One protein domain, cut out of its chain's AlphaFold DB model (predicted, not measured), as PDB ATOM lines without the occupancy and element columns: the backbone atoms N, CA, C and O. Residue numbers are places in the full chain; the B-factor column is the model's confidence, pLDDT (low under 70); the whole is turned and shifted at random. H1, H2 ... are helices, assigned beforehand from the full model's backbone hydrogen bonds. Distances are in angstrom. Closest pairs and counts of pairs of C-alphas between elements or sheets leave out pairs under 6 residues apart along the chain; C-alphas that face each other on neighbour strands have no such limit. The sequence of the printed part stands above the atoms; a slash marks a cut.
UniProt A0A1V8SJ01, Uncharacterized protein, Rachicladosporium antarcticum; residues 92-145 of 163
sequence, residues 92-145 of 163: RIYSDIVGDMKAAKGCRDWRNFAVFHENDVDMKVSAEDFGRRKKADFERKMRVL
ATOM      1  N   ARG A  92       7.629  33.740  24.435       66.12
ATOM      2  CA  ARG A  92       9.007  34.109  24.774       66.12
ATOM      3  C   ARG A  92       9.899  34.422  23.575       66.12
ATOM      4  O   ARG A  92      11.055  34.755  23.781       66.12
ATOM      5  N   ILE A  93       9.375  34.426  22.343       68.50
ATOM      6  CA  ILE A  93      10.201  34.687  21.144       68.50
ATOM      7  C   ILE A  93      11.014  35.973  21.315       68.50
ATOM      8  O   ILE A  93      12.229  35.974  21.168       68.50
ATOM      9  N   TYR A  94      10.359  37.067  21.702       66.88
ATOM     10  CA  TYR A  94      11.041  38.351  21.850       66.88
ATOM     11  C   TYR A  94      12.006  38.406  23.041       66.88
ATOM     12  O   TYR A  94      13.024  39.093  22.953       66.88
ATOM     13  N   SER A  95      11.708  37.727  24.156       70.62
ATOM     14  CA  SER A  95      12.623  37.699  25.306       70.62
ATOM     15  C   SER A  95      13.879  36.900  25.003       70.62
ATOM     16  O   SER A  95      14.966  37.316  25.399       70.62
ATOM     17  N   ASP A  96      13.719  35.799  24.277       77.12
ATOM     18  CA  ASP A  96      14.790  34.868  23.953       77.12
ATOM     19  C   ASP A  96      15.709  35.498  22.900       77.12
ATOM     20  O   ASP A  96      16.903  35.620  23.144       77.12
ATOM     21  N   ILE A  97      15.141  36.099  21.843       77.19
ATOM     22  CA  ILE A  97      15.905  36.866  20.842       77.19
ATOM     23  C   ILE A  97      16.751  37.956  21.506       77.19
ATOM     24  O   ILE A  97      17.932  38.097  21.212       77.19
ATOM     25  N   VAL A  98      16.179  38.741  22.424       74.50
ATOM     26  CA  VAL A  98      16.946  39.809  23.084       74.50
ATOM     27  C   VAL A  98      18.002  39.253  24.046       74.50
ATOM     28  O   VAL A  98      19.073  39.851  24.193       74.50
ATOM     29  N   GLY A  99      17.711  38.134  24.713       79.25
ATOM     30  CA  GLY A  99      18.684  37.405  25.523       79.25
ATOM     31  C   GLY A  99      19.887  36.975  24.685       79.25
ATOM     32  O   GLY A  99      21.024  37.292  25.042       79.25
ATOM     33  N   ASP A 100      19.622  36.368  23.534       79.25
ATOM     34  CA  ASP A 100      20.628  35.892  22.586       79.25
ATOM     35  C   ASP A 100      21.438  37.048  21.993       79.25
ATOM     36  O   ASP A 100      22.667  36.988  21.928       79.25
ATOM     37  N   MET A 101      20.784  38.164  21.657       78.31
ATOM     38  CA  MET A 101      21.463  39.379  21.200       78.31
ATOM     39  C   MET A 101      22.456  39.900  22.249       78.31
ATOM     40  O   MET A 101      23.617  40.210  21.956       78.31
ATOM     41  N   LYS A 102      22.028  39.953  23.513       81.12
ATOM     42  CA  LYS A 102      22.896  40.384  24.609       81.12
ATOM     43  C   LYS A 102      24.053  39.408  24.832       81.12
ATOM     44  O   LYS A 102      25.151  39.865  25.132       81.12
ATOM     45  N   ALA A 103      23.828  38.105  24.679       81.94
ATOM     46  CA  ALA A 103      24.872  37.093  24.812       81.94
ATOM     47  C   ALA A 103      25.916  37.182  23.686       81.94
ATOM     48  O   ALA A 103      27.111  37.117  23.958       81.94
ATOM     49  N   ALA A 104      25.482  37.386  22.440       79.94
ATOM     50  CA  ALA A 104      26.366  37.381  21.278       79.94
ATOM     51  C   ALA A 104      27.175  38.679  21.106       79.94
ATOM     52  O   ALA A 104      28.356  38.622  20.770       79.94
ATOM     53  N   LYS A 105      26.559  39.857  21.302       78.56
ATOM     54  CA  LYS A 105      27.208  41.162  21.035       78.56
ATOM     55  C   LYS A 105      27.199  42.132  22.216       78.56
ATOM     56  O   LYS A 105      27.577  43.291  22.057       78.56
ATOM     57  N   GLY A 106      26.728  41.712  23.393       82.31
ATOM     58  CA  GLY A 106      26.715  42.544  24.604       82.31
ATOM     59  C   GLY A 106      25.744  43.730  24.569       82.31
ATOM     60  O   GLY A 106      25.707  44.518  25.514       82.31
ATOM     61  N   CYS A 107      24.949  43.879  23.507       76.56
ATOM     62  CA  CYS A 107      24.081  45.030  23.282       76.56
ATOM     63  C   CYS A 107      22.687  44.603  22.803       76.56
ATOM     64  O   CYS A 107      22.500  43.530  22.235       76.56
ATOM     65  N   ARG A 108      21.697  45.467  23.050       78.56
ATOM     66  CA  ARG A 108      20.299  45.280  22.622       78.56
ATOM     67  C   ARG A 108      19.996  45.995  21.294       78.56
ATOM     68  O   ARG A 108      18.843  46.061  20.880       78.56
ATOM     69  N   ASP A 109      21.006  46.562  20.638       77.69
ATOM     70  CA  ASP A 109      20.801  47.277  19.379       77.69
ATOM     71  C   ASP A 109      20.601  46.278  18.233       77.69
ATOM     72  O   ASP A 109      21.508  45.522  17.886       77.69
ATOM     73  N   TRP A 110      19.399  46.266  17.656       74.94
ATOM     74  CA  TRP A 110      19.027  45.355  16.573       74.94
ATOM     75  C   TRP A 110      19.808  45.615  15.288       74.94
ATOM     76  O   TRP A 110      19.992  44.697  14.498       74.94
ATOM     77  N   ARG A 111      20.339  46.830  15.110       72.56
ATOM     78  CA  ARG A 111      21.167  47.193  13.950       72.56
ATOM     79  C   ARG A 111      22.489  46.437  13.905       72.56
ATOM     80  O   ARG A 111      23.079  46.297  12.842       72.56
ATOM     81  N   ASN A 112      22.942  45.938  15.053       71.69
ATOM     82  CA  ASN A 112      24.167  45.156  15.139       71.69
ATOM     83  C   ASN A 112      23.958  43.697  14.727       71.69
ATOM     84  O   ASN A 112      24.936  42.960  14.642       71.69
ATOM     85  N   PHE A 113      22.727  43.256  14.474       71.19
ATOM     86  CA  PHE A 113      22.426  41.896  14.044       71.19
ATOM     87  C   PHE A 113      22.092  41.906  12.562       71.19
ATOM     88  O   PHE A 113      21.343  42.758  12.090       71.19
ATOM     89  N   ALA A 114      22.671  40.962  11.824       66.69
ATOM     90  CA  ALA A 114      22.332  40.768  10.428       66.69
ATOM     91  C   ALA A 114      20.883  40.260  10.369       66.69
ATOM     92  O   ALA A 114      20.606  39.112  10.703       66.69
ATOM     93  N   VAL A 115      19.948  41.153  10.035       67.44
ATOM     94  CA  VAL A 115      18.517  40.822   9.879       67.44
ATOM     95  C   VAL A 115      18.297  39.926   8.655       67.44
ATOM     96  O   VAL A 115      17.329  39.175   8.597       67.44
ATOM     97  N   PHE A 116      19.225  39.978   7.703       67.31
ATOM     98  CA  PHE A 116      19.253  39.153   6.506       67.31
ATOM     99  C   PHE A 116      20.499  38.274   6.540       67.31
ATOM    100  O   PHE A 116      21.561  38.730   6.971       67.31
ATOM    101  N   HIS A 117      20.377  37.024   6.095       65.81
ATOM    102  CA  HIS A 117      21.537  36.153   5.954       65.81
ATOM    103  C   HIS A 117      22.433  36.699   4.840       65.81
ATOM    104  O   HIS A 117      21.948  37.305   3.887       65.81
ATOM    105  N   GLU A 118      23.742  36.465   4.926       65.19
ATOM    106  CA  GLU A 118      24.710  36.937   3.920       65.19
ATOM    107  C   GLU A 118      24.379  36.440   2.501       65.19
ATOM    108  O   GLU A 118      24.709  37.096   1.520       65.19
ATOM    109  N   ASN A 119      23.654  35.322   2.398       66.62
ATOM    110  CA  ASN A 119      23.185  34.758   1.134       66.62
ATOM    111  C   ASN A 119      21.946  35.470   0.557       66.62
ATOM    112  O   ASN A 119      21.684  35.347  -0.636       66.62
ATOM    113  N   ASP A 120      21.193  36.201   1.384       64.06
ATOM    114  CA  ASP A 120      19.978  36.925   0.984       64.06
ATOM    115  C   ASP A 120      20.285  38.370   0.546       64.06
ATOM    116  O   ASP A 120      19.434  39.043  -0.041       64.06
ATOM    117  N   VAL A 121      21.497  38.866   0.827       63.84
ATOM    118  CA  VAL A 121      21.943  40.221   0.481       63.84
ATOM    119  C   VAL A 121      22.988  40.145  -0.626       63.84
ATOM    120  O   VAL A 121      24.174  39.938  -0.374       63.84
ATOM    121  N   ASP A 122      22.563  40.358  -1.873       65.31
ATOM    122  CA  ASP A 122      23.495  40.465  -2.997       65.31
ATOM    123  C   ASP A 122      24.239  41.812  -2.962       65.31
ATOM    124  O   ASP A 122      23.837  42.795  -3.585       65.31
ATOM    125  N   MET A 123      25.355  41.854  -2.229       67.50
ATOM    126  CA  MET A 123      26.240  43.025  -2.135       67.50
ATOM    127  C   MET A 123      26.893  43.405  -3.477       67.50
ATOM    128  O   MET A 123      27.561  44.436  -3.558       67.50
ATOM    129  N   LYS A 124      26.722  42.600  -4.539       74.62
ATOM    130  CA  LYS A 124      27.194  42.928  -5.893       74.62
ATOM    131  C   LYS A 124      26.279  43.931  -6.592       74.62
ATOM    132  O   LYS A 124      26.692  44.539  -7.578       74.62
ATOM    133  N   VAL A 125      25.053  44.113  -6.100       71.50
ATOM    134  CA  VAL A 125      24.097  45.081  -6.637       71.50
ATOM    135  C   VAL A 125      23.922  46.212  -5.630       71.50
ATOM    136  O   VAL A 125      23.346  46.030  -4.561       71.50
ATOM    137  N   SER A 126      24.392  47.408  -5.986       75.69
ATOM    138  CA  SER A 126      24.153  48.599  -5.169       75.69
ATOM    139  C   SER A 126      22.650  48.871  -5.045       75.69
ATOM    140  O   SER A 126      21.903  48.795  -6.027       75.69
ATOM    141  N   ALA A 127      22.204  49.248  -3.844       77.31
ATOM    142  CA  ALA A 127      20.819  49.637  -3.584       77.31
ATOM    143  C   ALA A 127      20.359  50.784  -4.503       77.31
ATOM    144  O   ALA A 127      19.206  50.816  -4.936       77.31
ATOM    145  N   GLU A 128      21.273  51.691  -4.858       81.25
ATOM    146  CA  GLU A 128      21.004  52.786  -5.792       81.25
ATOM    147  C   GLU A 128      20.750  52.275  -7.215       81.25
ATOM    148  O   GLU A 128      19.817  52.728  -7.881       81.25
ATOM    149  N   ASP A 129      21.525  51.292  -7.676       82.25
ATOM    150  CA  ASP A 129      21.351  50.683  -8.999       82.25
ATOM    151  C   ASP A 129      20.044  49.905  -9.097       82.25
ATOM    152  O   ASP A 129      19.323  50.009 -10.095       82.25
ATOM    153  N   PHE A 130      19.693  49.167  -8.043       81.38
ATOM    154  CA  PHE A 130      18.410  48.481  -7.963       81.38
ATOM    155  C   PHE A 130      17.240  49.474  -7.954       81.38
ATOM    156  O   PHE A 130      16.266  49.295  -8.691       81.38
ATOM    157  N   GLY A 131      17.360  50.560  -7.184       83.19
ATOM    158  CA  GLY A 131      16.378  51.642  -7.135       83.19
ATOM    159  C   GLY A 131      16.175  52.311  -8.496       83.19
ATOM    160  O   GLY A 131      15.034  52.479  -8.934       83.19
ATOM    161  N   ARG A 132      17.262  52.618  -9.217       86.88
ATOM    162  CA  ARG A 132      17.207  53.179 -10.579       86.88
ATOM    163  C   ARG A 132      16.490  52.251 -11.556       86.88
ATOM    164  O   ARG A 132      15.610  52.705 -12.287       86.88
ATOM    165  N   ARG A 133      16.808  50.951 -11.537       82.69
ATOM    166  CA  ARG A 133      16.149  49.944 -12.389       82.69
ATOM    167  C   ARG A 133      14.657  49.838 -12.085       82.69
ATOM    168  O   ARG A 133      13.841  49.895 -13.001       82.69
ATOM    169  N   LYS A 134      14.287  49.768 -10.804       89.19
ATOM    170  CA  LYS A 134      12.881  49.713 -10.381       89.19
ATOM    171  C   LYS A 134      12.101  50.970 -10.754       89.19
ATOM    172  O   LYS A 134      10.961  50.845 -11.191       89.19
ATOM    173  N   LYS A 135      12.703  52.156 -10.623       90.12
ATOM    174  CA  LYS A 135      12.089  53.420 -11.049       90.12
ATOM    175  C   LYS A 135      11.816  53.422 -12.555       90.12
ATOM    176  O   LYS A 135      10.693  53.704 -12.957       90.12
ATOM    177  N   ALA A 136      12.799  53.042 -13.371       89.00
ATOM    178  CA  ALA A 136      12.639  52.975 -14.823       89.00
ATOM    179  C   ALA A 136      11.563  51.957 -15.250       89.00
ATOM    180  O   ALA A 136      10.746  52.241 -16.128       89.00
ATOM    181  N   ASP A 137      11.518  50.791 -14.601       90.06
ATOM    182  CA  ASP A 137      10.469  49.792 -14.825       90.06
ATOM    183  C   ASP A 137       9.087  50.314 -14.434       90.06
ATOM    184  O   ASP A 137       8.106  50.059 -15.133       90.06
ATOM    185  N   PHE A 138       8.994  51.049 -13.326       88.38
ATOM    186  CA  PHE A 138       7.743  51.650 -12.884       88.38
ATOM    187  C   PHE A 138       7.261  52.723 -13.863       88.38
ATOM    188  O   PHE A 138       6.111  52.680 -14.281       88.38
ATOM    189  N   GLU A 139       8.134  53.622 -14.317       88.31
ATOM    190  CA  GLU A 139       7.807  54.634 -15.332       88.31
ATOM    191  C   GLU A 139       7.382  54.008 -16.668       88.31
ATOM    192  O   GLU A 139       6.496  54.526 -17.353       88.31
ATOM    193  N   ARG A 140       7.985  52.875 -17.049       85.06
ATOM    194  CA  ARG A 140       7.563  52.102 -18.223       85.06
ATOM    195  C   ARG A 140       6.165  51.519 -18.025       85.06
ATOM    196  O   ARG A 140       5.321  51.678 -18.899       85.06
ATOM    197  N   LYS A 141       5.910  50.868 -16.886       88.62
ATOM    198  CA  LYS A 141       4.590  50.303 -16.559       88.62
ATOM    199  C   LYS A 141       3.516  51.381 -16.481       88.62
ATOM    200  O   LYS A 141       2.435  51.179 -17.015       88.62
ATOM    201  N   MET A 142       3.830  52.529 -15.888       83.56
ATOM    202  CA  MET A 142       2.927  53.675 -15.822       83.56
ATOM    203  C   MET A 142       2.553  54.170 -17.214       83.56
ATOM    204  O   MET A 142       1.373  54.351 -17.474       83.56
ATOM    205  N   ARG A 143       3.511  54.293 -18.142       79.50
ATOM    206  CA  ARG A 143       3.204  54.658 -19.535       79.50
ATOM    207  C   ARG A 143       2.265  53.669 -20.225       79.50
ATOM    208  O   ARG A 143       1.343  54.099 -20.903       79.50
ATOM    209  N   VAL A 144       2.470  52.368 -20.021       80.56
ATOM    210  CA  VAL A 144       1.591  51.325 -20.583       80.56
ATOM    211  C   VAL A 144       0.187  51.393 -19.976       80.56
ATOM    212  O   VAL A 144      -0.799  51.238 -20.684       80.56
ATOM    213  N   LEU A 145       0.070  51.659 -18.674       73.00
ATOM    214  CA  LEU A 145      -1.231  51.821 -18.021       73.00
ATOM    215  C   LEU A 145      -1.938  53.112 -18.460       73.00
ATOM    216  O   LEU A 145      -3.148  53.101 -18.660       73.00
TER     217      LEU A 145
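Overview. This is residues 92 to 145 of the 163 residues of an uncharacterized protein of Rachicladosporium antarcticum (UniProt A0A1V8SJ01). A short helix, H1, at one end and a longer helix, H2, at the other are joined by a winding stretch with no named element, and the two helices are not packed together. H1 stands across the long axis, while residues 114 to 145, of which 127 to 145 belong to H2, stick out free. The printed part has 54 residues, with two named helices in the order H1, H2 and no named strand; its class is all helix. It is extended, with a radius of gyration of the C-alphas of 18.4 A, and spans 52 by 25 by 17 A.

Arrangement. H1, residues 93 to 105, and H2, residues 127 to 145, are apart. In both helices every O i to N i+4 pair is within hydrogen-bond range.

Along the chain. H1 begins at C-alpha 93 (10.201, 34.687, 21.144) and is 18.2 A long from first to last C-alpha. H2 is 26.4 A long and ends at C-alpha 145 (-1.231, 51.821, -18.021).

Size, cuts and confidence. The C-alphas farthest apart, those of Ala 103 and Val 144, are 53.0 A apart. The link, residues 106 to 126, is long. The printed part has no cut. Its mean pLDDT is 76.8, and residues 92 to 94 and 114 to 123 are under 70.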